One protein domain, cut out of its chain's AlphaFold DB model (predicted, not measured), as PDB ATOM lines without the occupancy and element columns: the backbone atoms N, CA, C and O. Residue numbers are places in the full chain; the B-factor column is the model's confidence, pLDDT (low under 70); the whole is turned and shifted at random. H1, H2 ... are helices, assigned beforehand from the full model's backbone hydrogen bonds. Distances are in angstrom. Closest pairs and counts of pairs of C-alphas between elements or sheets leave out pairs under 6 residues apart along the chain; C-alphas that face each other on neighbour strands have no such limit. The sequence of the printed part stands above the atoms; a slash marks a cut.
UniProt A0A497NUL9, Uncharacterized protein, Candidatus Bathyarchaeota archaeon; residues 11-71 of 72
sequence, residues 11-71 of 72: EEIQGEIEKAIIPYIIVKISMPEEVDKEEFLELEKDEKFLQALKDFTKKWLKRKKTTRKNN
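Overview. This is residues 11 to 71 of the 72 residues of an uncharacterized protein of Candidatus Bathyarchaeota archaeon (UniProt A0A497NUL9). Three helices are strung out along an open, angular chain and none touches another: H1 sticks out at one end, a long link leads from it to the short H2, and there the chain turns into the long H3, which runs away from the turn as a long arm. The frame is loosely formed, with no core between the helices. The printed part has 61 residues, with three named helices in the order H1, H2, H3 and no named strand; the class is all helix. It is only just extended, close to loose, with a radius of gyration of the C-alphas of 16.0 A, and its outline is only just flat, spanning 43 by 36 by 20 A.

Along the chain. H1 covers residues 11 to 21, 15.3 A from first to last C-alpha, and begins at C-alpha 11 at (-56.092, -0.984, 195.848). Residues 22 to 36 hold no named element, and C-alpha 33 on this stretch is at (-66.562, -9.792, 163.274). H2 covers residues 37 to 42 and measures 8.8 A. H3 covers residues 47 to 69, 33.3 A long, and ends at C-alpha 69 at (-33.156, -25.612, 176.081).

Arrangement. H1 and H2 are apart, with no C-alpha of the one within 8 A of the other. By the same distance H2 and H3 are apart, and H1 and H3 are apart. Residues 11 to 26, of which 11 to 21 belong to H1, stand free. Residues 54 to 71, of which 54 to 69 belong to H3, stand free too. In H1, H2 and H3 every O i to N i+4 pair is within hydrogen-bond range.

Size, cuts and confidence. The C-alphas farthest apart, those of Glu 38 and Asn 71, are 45.0 A apart. The printed part has no cut. The link from H1 to H2, 15 residues, is long, and that from H2 to H3, 4 residues, is tight. The mean pLDDT of the printed part is 84.1; residues 11 to 20 and 66 to 71 are under 70.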
ATOM      1  N   GLU A  11     -55.655   0.001 196.855       65.94
ATOM      2  CA  GLU A  11     -56.092  -0.984 195.848       65.94
ATOM      3  C   GLU A  11     -54.966  -1.331 194.862       65.94
ATOM      4  O   GLU A  11     -54.760  -2.498 194.532       65.94
ATOM      5  N   GLU A  12     -54.191  -0.329 194.437       64.56
ATOM      6  CA  GLU A  12     -53.023  -0.525 193.568       64.56
ATOM      7  C   GLU A  12     -51.943  -1.377 194.253       64.56
ATOM      8  O   GLU A  12     -51.485  -2.369 193.684       64.56
ATOM      9  N   ILE A  13     -51.594  -1.047 195.504       66.50
ATOM     10  CA  ILE A  13     -50.603  -1.795 196.293       66.50
ATOM     11  C   ILE A  13     -51.092  -3.222 196.580       66.50
ATOM     12  O   ILE A  13     -50.321  -4.174 196.458       66.50
ATOM     13  N   GLN A  14     -52.371  -3.401 196.920       63.59
ATOM     14  CA  GLN A  14     -52.953  -4.725 197.130       63.59
ATOM     15  C   GLN A  14     -52.893  -5.567 195.848       63.59
ATOM     16  O   GLN A  14     -52.495  -6.728 195.906       63.59
ATOM     17  N   GLY A  15     -53.193  -4.980 194.686       64.00
ATOM     18  CA  GLY A  15     -53.099  -5.664 193.395       64.00
ATOM     19  C   GLY A  15     -51.672  -6.091 193.027       64.00
ATOM     20  O   GLY A  15     -51.486  -7.135 192.399       64.00
ATOM     21  N   GLU A  16     -50.652  -5.324 193.419       66.25
ATOM     22  CA  GLU A  16     -49.243  -5.707 193.239       66.25
ATOM     23  C   GLU A  16     -48.826  -6.849 194.173       66.25
ATOM     24  O   GLU A  16     -48.191  -7.810 193.726       66.25
ATOM     25  N   ILE A  17     -49.231  -6.792 195.446       64.94
ATOM     26  CA  ILE A  17     -48.957  -7.846 196.434       64.94
ATOM     27  C   ILE A  17     -49.666  -9.150 196.045       64.94
ATOM     28  O   ILE A  17     -49.049 -10.217 196.055       64.94
ATOM     29  N   GLU A  18     -50.933  -9.083 195.633       61.94
ATOM     30  CA  GLU A  18     -51.691 -10.246 195.165       61.94
ATOM     31  C   GLU A  18     -51.034 -10.899 193.950       61.94
ATOM     32  O   GLU A  18     -50.932 -12.120 193.914       61.94
ATOM     33  N   LYS A  19     -50.513 -10.124 192.991       67.25
ATOM     34  CA  LYS A  19     -49.781 -10.671 191.833       67.25
ATOM     35  C   LYS A  19     -48.436 -11.290 192.208       67.25
ATOM     36  O   LYS A  19     -47.978 -12.196 191.516       67.25
ATOM     37  N   ALA A  20     -47.788 -10.812 193.268       69.06
ATOM     38  CA  ALA A  20     -46.545 -11.400 193.760       69.06
ATOM     39  C   ALA A  20     -46.785 -12.752 194.458       69.06
ATOM     40  O   ALA A  20     -45.971 -13.664 194.326       69.06
ATOM     41  N   ILE A  21     -47.908 -12.891 195.170       72.38
ATOM     42  CA  ILE A  21     -48.279 -14.115 195.901       72.38
ATOM     43  C   ILE A  21     -48.985 -15.122 194.977       72.38
ATOM     44  O   ILE A  21     -48.710 -16.320 195.023       72.38
ATOM     45  N   ILE A  22     -49.873 -14.636 194.110       78.50
ATOM     46  CA  ILE A  22     -50.651 -15.402 193.137       78.50
ATOM     47  C   ILE A  22     -50.451 -14.743 191.768       78.50
ATOM     48  O   ILE A  22     -51.224 -13.872 191.371       78.50
ATOM     49  N   PRO A  23     -49.414 -15.130 191.010       81.12
ATOM     50  CA  PRO A  23     -49.150 -14.518 189.719       81.12
ATOM     51  C   PRO A  23     -50.267 -14.843 188.731       81.12
ATOM     52  O   PRO A  23     -50.448 -15.990 188.316       81.12
ATOM     53  N   TYR A  24     -50.987 -13.807 188.312       85.19
ATOM     54  CA  TYR A  24     -51.971 -13.869 187.242       85.19
ATOM     55  C   TYR A  24     -51.693 -12.796 186.191       85.19
ATOM     56  O   TYR A  24     -51.046 -11.778 186.441       85.19
ATOM     57  N   ILE A  25     -52.193 -13.045 184.985       85.62
ATOM     58  CA  ILE A  25     -52.193 -12.084 183.885       85.62
ATOM     59  C   ILE A  25     -53.630 -11.857 183.436       85.62
ATOM     60  O   ILE A  25     -54.469 -12.746 183.560       85.62
ATOM     61  N   ILE A  26     -53.892 -10.680 182.880       87.19
ATOM     62  CA  ILE A  26     -55.149 -10.379 182.197       87.19
ATOM     63  C   ILE A  26     -54.878 -10.479 180.700       87.19
ATOM     64  O   ILE A  26     -53.942  -9.857 180.194       87.19
ATOM     65  N   VAL A  27     -55.690 -11.260 179.994       89.62
ATOM     66  CA  VAL A  27     -55.632 -11.389 178.536       89.62
ATOM     67  C   VAL A  27     -56.857 -10.695 177.958       89.62
ATOM     68  O   VAL A  27     -57.976 -10.985 178.364       89.62
ATOM     69  N   LYS A  28     -56.640  -9.772 177.018       91.31
ATOM     70  CA  LYS A  28     -57.719  -9.135 176.258       91.31
ATOM     71  C   LYS A  28     -57.917  -9.908 174.960       91.31
ATOM     72  O   LYS A  28     -56.960 -10.072 174.205       91.31
ATOM     73  N   ILE A  29     -59.138 -10.374 174.721       92.81
ATOM     74  CA  ILE A  29     -59.536 -11.052 173.487       92.81
ATOM     75  C   ILE A  29     -60.499 -10.116 172.765       92.81
ATOM     76  O   ILE A  29     -61.507  -9.709 173.338       92.81
ATOM     77  N   SER A  30     -60.162  -9.730 171.538       93.56
ATOM     78  CA  SER A  30     -61.056  -8.928 170.704       93.56
ATOM     79  C   SER A  30     -62.174  -9.806 170.154       93.56
ATOM     80  O   SER A  30     -61.911 -10.931 169.723       93.56
ATOM     81  N   MET A  31     -63.396  -9.281 170.149       95.62
ATOM     82  CA  MET A  31     -64.545  -9.950 169.543       95.62
ATOM     83  C   MET A  31     -64.324 -10.095 168.025       95.62
ATOM     84  O   MET A  31     -64.001  -9.092 167.381       95.62
ATOM     85  N   PRO A  32     -64.456 -11.301 167.448       93.19
ATOM     86  CA  PRO A  32     -64.408 -11.498 165.999       93.19
ATOM     87  C   PRO A  32     -65.629 -10.879 165.299       93.19
ATOM     88  O   PRO A  32     -66.697 -10.795 165.897       93.19
ATOM     89  N   GLU A  33     -65.493 -10.479 164.029       90.12
ATOM     90  CA  GLU A  33     -66.562  -9.792 163.274       90.12
ATOM     91  C   GLU A  33     -67.825 -10.647 163.060       90.12
ATOM     92  O   GLU A  33     -68.922 -10.109 162.964       90.12
ATOM     93  N   GLU A  34     -67.676 -11.970 163.006       91.88
ATOM     94  CA  GLU A  34     -68.749 -12.918 162.665       91.88
ATOM     95  C   GLU A  34     -69.452 -13.522 163.896       91.88
ATOM     96  O   GLU A  34     -70.263 -14.435 163.752       91.88
ATOM     97  N   VAL A  35     -69.125 -13.061 165.106       91.25
ATOM     98  CA  VAL A  35     -69.623 -13.646 166.361       91.25
ATOM     99  C   VAL A  35     -70.648 -12.724 167.007       91.25
ATOM    100  O   VAL A  35     -70.464 -11.506 167.054       91.25
ATOM    101  N   ASP A  36     -71.718 -13.317 167.535       95.38
ATOM    102  CA  ASP A  36     -72.701 -12.580 168.313       95.38
ATOM    103  C   ASP A  36     -72.078 -12.011 169.598       95.38
ATOM    104  O   ASP A  36     -71.289 -12.652 170.296       95.38
ATOM    105  N   LYS A  37     -72.431 -10.765 169.917       93.81
ATOM    106  CA  LYS A  37     -71.834 -10.053 171.048       93.81
ATOM    107  C   LYS A  37     -72.190 -10.695 172.384       93.81
ATOM    108  O   LYS A  37     -71.350 -10.713 173.283       93.81
ATOM    109  N   GLU A  38     -73.428 -11.137 172.545       94.81
ATOM    110  CA  GLU A  38     -73.913 -11.699 173.803       94.81
ATOM    111  C   GLU A  38     -73.271 -13.067 174.019       94.81
ATOM    112  O   GLU A  38     -72.660 -13.279 175.067       94.81
ATOM    113  N   GLU A  39     -73.252 -13.907 172.979       94.12
ATOM    114  CA  GLU A  39     -72.528 -15.186 172.974       94.12
ATOM    115  C   GLU A  39     -71.037 -15.000 173.318       94.12
ATOM    116  O   GLU A  39     -70.480 -15.720 174.149       94.12
ATOM    117  N   PHE A  40     -70.379 -13.990 172.738       96.25
ATOM    118  CA  PHE A  40     -68.970 -13.711 173.022       96.25
ATOM    119  C   PHE A  40     -68.723 -13.303 174.481       96.25
ATOM    120  O   PHE A  40     -67.728 -13.717 175.078       96.25
ATOM    121  N   LEU A  41     -69.600 -12.484 175.069       94.31
ATOM    122  CA  LEU A  41     -69.446 -12.023 176.452       94.31
ATOM    123  C   LEU A  41     -69.722 -13.134 177.475       94.31
ATOM    124  O   LEU A  41     -69.133 -13.122 178.558       94.31
ATOM    125  N   GLU A  42     -70.551 -14.126 177.141       95.69
ATOM    126  CA  GLU A  42     -70.794 -15.287 178.007       95.69
ATOM    127  C   GLU A  42     -69.538 -16.144 178.235       95.69
ATOM    128  O   GLU A  42     -69.406 -16.767 179.295       95.69
ATOM    129  N   LEU A  43     -68.558 -16.092 177.321       94.56
ATOM    130  CA  LEU A  43     -67.274 -16.792 177.463       94.56
ATOM    131  C   LEU A  43     -66.504 -16.402 178.733       94.56
ATOM    132  O   LEU A  43     -65.693 -17.190 179.219       94.56
ATOM    133  N   GLU A  44     -66.754 -15.220 179.305       92.19
ATOM    134  CA  GLU A  44     -66.145 -14.806 180.577       92.19
ATOM    135  C   GLU A  44     -66.532 -15.736 181.741       92.19
ATOM    136  O   GLU A  44     -65.764 -15.897 182.691       92.19
ATOM    137  N   LYS A  45     -67.702 -16.379 181.658       94.31
ATOM    138  CA  LYS A  45     -68.233 -17.291 182.682       94.31
ATOM    139  C   LYS A  45     -68.184 -18.760 182.259       94.31
ATOM    140  O   LYS A  45     -68.457 -19.628 183.085       94.31
ATOM    141  N   ASP A  46     -67.833 -19.054 181.009       96.12
ATOM    142  CA  ASP A  46     -67.745 -20.424 180.507       96.12
ATOM    143  C   ASP A  46     -66.501 -21.139 181.067       96.12
ATOM    144  O   ASP A  46     -65.359 -20.921 180.651       96.12
ATOM    145  N   GLU A  47     -66.718 -22.053 182.014       96.44
ATOM    146  CA  GLU A  47     -65.646 -22.815 182.656       96.44
ATOM    147  C   GLU A  47     -64.821 -23.660 181.675       96.44
ATOM    148  O   GLU A  47     -63.607 -23.812 181.861       96.44
ATOM    149  N   LYS A  48     -65.443 -24.205 180.619       97.38
ATOM    150  CA  LYS A  48     -64.746 -25.022 179.615       97.38
ATOM    151  C   LYS A  48     -63.825 -24.150 178.775       97.38
ATOM    152  O   LYS A  48     -62.674 -24.531 178.550       97.38
ATOM    153  N   PHE A  49     -64.296 -22.979 178.354       95.88
ATOM    154  CA  PHE A  49     -63.486 -21.998 177.638       95.88
ATOM    155  C   PHE A  49     -62.295 -21.534 178.486       95.88
ATOM    156  O   PHE A  49     -61.140 -21.610 178.050       95.88
ATOM    157  N   LEU A  50     -62.542 -21.147 179.741       94.88
ATOM    158  CA  LEU A  50     -61.489 -20.724 180.668       94.88
ATOM    159  C   LEU A  50     -60.463 -21.840 180.921       94.88
ATOM    160  O   LEU A  50     -59.254 -21.585 180.983       94.88
ATOM    161  N   GLN A  51     -60.912 -23.090 181.041       96.06
ATOM    162  CA  GLN A  51     -60.024 -24.239 181.190       96.06
ATOM    163  C   GLN A  51     -59.187 -24.482 179.923       96.06
ATOM    164  O   GLN A  51     -57.978 -24.717 180.021       96.06
ATOM    165  N   ALA A  52     -59.780 -24.336 178.735       96.25
ATOM    166  CA  ALA A  52     -59.061 -24.433 177.468       96.25
ATOM    167  C   ALA A  52     -57.957 -23.365 177.350       96.25
ATOM    168  O   ALA A  52     -56.831 -23.695 176.963       96.25
ATOM    169  N   LEU A  53     -58.221 -22.117 177.762       95.00
ATOM    170  CA  LEU A  53     -57.211 -21.050 177.811       95.00
ATOM    171  C   LEU A  53     -56.064 -21.372 178.782       95.00
ATOM    172  O   LEU A  53     -54.886 -21.172 178.452       95.00
ATOM    173  N   LYS A  54     -56.374 -21.920 179.966       93.06
ATOM    174  CA  LYS A  54     -55.358 -22.367 180.937       93.06
ATOM    175  C   LYS A  54     -54.465 -23.455 180.341       93.06
ATOM    176  O   LYS A  54     -53.236 -23.383 180.449       93.06
ATOM    177  N   ASP A  55     -55.053 -24.448 179.684       96.31
ATOM    178  CA  ASP A  55     -54.302 -25.560 179.102       96.31
ATOM    179  C   ASP A  55     -53.501 -25.146 177.865       96.31
ATOM    180  O   ASP A  55     -52.353 -25.578 177.706       96.31
ATOM    181  N   PHE A  56     -54.043 -24.251 177.037       95.06
ATOM    182  CA  PHE A  56     -53.300 -23.605 175.958       95.06
ATOM    183  C   PHE A  56     -52.065 -22.877 176.501       95.06
ATOM    184  O   PHE A  56     -50.949 -23.118 176.035       95.06
ATOM    185  N   THR A  57     -52.231 -22.070 177.551       94.00
ATOM    186  CA  THR A  57     -51.135 -21.314 178.178       94.00
ATOM    187  C   THR A  57     -50.049 -22.244 178.726       94.00
ATOM    188  O   THR A  57     -48.858 -22.042 178.464       94.00
ATOM    189  N   LYS A  58     -50.430 -23.331 179.412       93.94
ATOM    190  CA  LYS A  58     -49.481 -24.361 179.874       93.94
ATOM    191  C   LYS A  58     -48.699 -24.973 178.707       93.94
ATOM    192  O   LYS A  58     -47.478 -25.118 178.799       93.94
ATOM    193  N   LYS A  59     -49.380 -25.334 177.614       95.19
ATOM    194  CA  LYS A  59     -48.748 -25.908 176.411       95.19
ATOM    195  C   LYS A  59     -47.785 -24.911 175.760       95.19
ATOM    196  O   LYS A  59     -46.663 -25.294 175.425       95.19
ATOM    197  N   TRP A  60     -48.175 -23.644 175.644       94.06
ATOM    198  CA  TRP A  60     -47.341 -22.577 175.087       94.06
ATOM    199  C   TRP A  60     -46.038 -22.390 175.874       94.06
ATOM    200  O   TRP A  60     -44.945 -22.395 175.302       94.06
ATOM    201  N   LEU A  61     -46.131 -22.314 177.204       91.38
ATOM    202  CA  LEU A  61     -44.962 -22.170 178.075       91.38
ATOM    203  C   LEU A  61     -44.029 -23.385 178.007       91.38
ATOM    204  O   LEU A  61     -42.810 -23.214 177.995       91.38
ATOM    205  N   LYS A  62     -44.579 -24.606 177.925       92.19
ATOM    206  CA  LYS A  62     -43.778 -25.828 177.740       92.19
ATOM    207  C   LYS A  62     -42.991 -25.785 176.429       92.19
ATOM    208  O   LYS A  62     -41.782 -25.991 176.462       92.19
ATOM    209  N   ARG A  63     -43.639 -25.436 175.310       88.12
ATOM    210  CA  ARG A  63     -42.974 -25.292 173.999       88.12
ATOM    211  C   ARG A  63     -41.831 -24.279 174.056       88.12
ATOM    212  O   ARG A  63     -40.713 -24.600 173.664       88.12
ATOM    213  N   LYS A  64     -42.076 -23.098 174.638       82.44
ATOM    214  CA  LYS A  64     -41.053 -22.048 174.790       82.44
ATOM    215  C   LYS A  64     -39.847 -22.510 175.618       82.44
ATOM    216  O   LYS A  64     -38.717 -22.138 175.307       82.44
ATOM    217  N   LYS A  65     -40.065 -23.315 176.666       74.62
ATOM    218  CA  LYS A  65     -38.976 -23.891 177.475       74.62
ATOM    219  C   LYS A  65     -38.132 -24.884 176.676       74.62
ATOM    220  O   LYS A  65     -36.914 -24.832 176.791       74.62
ATOM    221  N   THR A  66     -38.748 -25.730 175.852       65.69
ATOM    222  CA  THR A  66     -38.020 -26.672 174.987       65.69
ATOM    223  C   THR A  66     -37.161 -25.939 173.957       65.69
ATOM    224  O   THR A  66     -35.985 -26.250 173.821       65.69
ATOM    225  N   THR A  67     -37.688 -24.893 173.311       63.28
ATOM    226  CA  THR A  67     -36.903 -24.071 172.370       63.28
ATOM    227  C   THR A  67     -35.734 -23.359 173.055       63.28
ATOM    228  O   THR A  67     -34.648 -23.295 172.495       63.28
ATOM    229  N   ARG A  68     -35.914 -22.864 174.289       60.16
ATOM    230  CA  ARG A  68     -34.809 -22.272 175.063       60.16
ATOM    231  C   ARG A  68     -33.741 -23.287 175.469       60.16
ATOM    232  O   ARG A  68     -32.593 -22.897 175.579       60.16
ATOM    233  N   LYS A  69     -34.105 -24.551 175.703       58.00
ATOM    234  CA  LYS A  69     -33.156 -25.612 176.081       58.00
ATOM    235  C   LYS A  69     -32.324 -26.138 174.910       58.00
ATOM    236  O   LYS A  69     -31.261 -26.677 175.156       58.00
ATOM    237  N   ASN A  70     -32.805 -25.983 173.676       55.12
ATOM    238  CA  ASN A  70     -32.102 -26.433 172.469       55.12
ATOM    239  C   ASN A  70     -31.169 -25.365 171.870       55.12
ATOM    240  O   ASN A  70     -30.445 -25.662 170.927       55.12
ATOM    241  N   ASN A  71     -31.202 -24.138 172.398       50.00
ATOM    242  CA  ASN A  71     -30.349 -23.022 171.978       50.00
ATOM    243  C   ASN A  71     -29.286 -22.666 173.039       50.00
ATOM    244  O   ASN A  71     -28.758 -21.554 173.015       50.00
TER     245      ASN A  71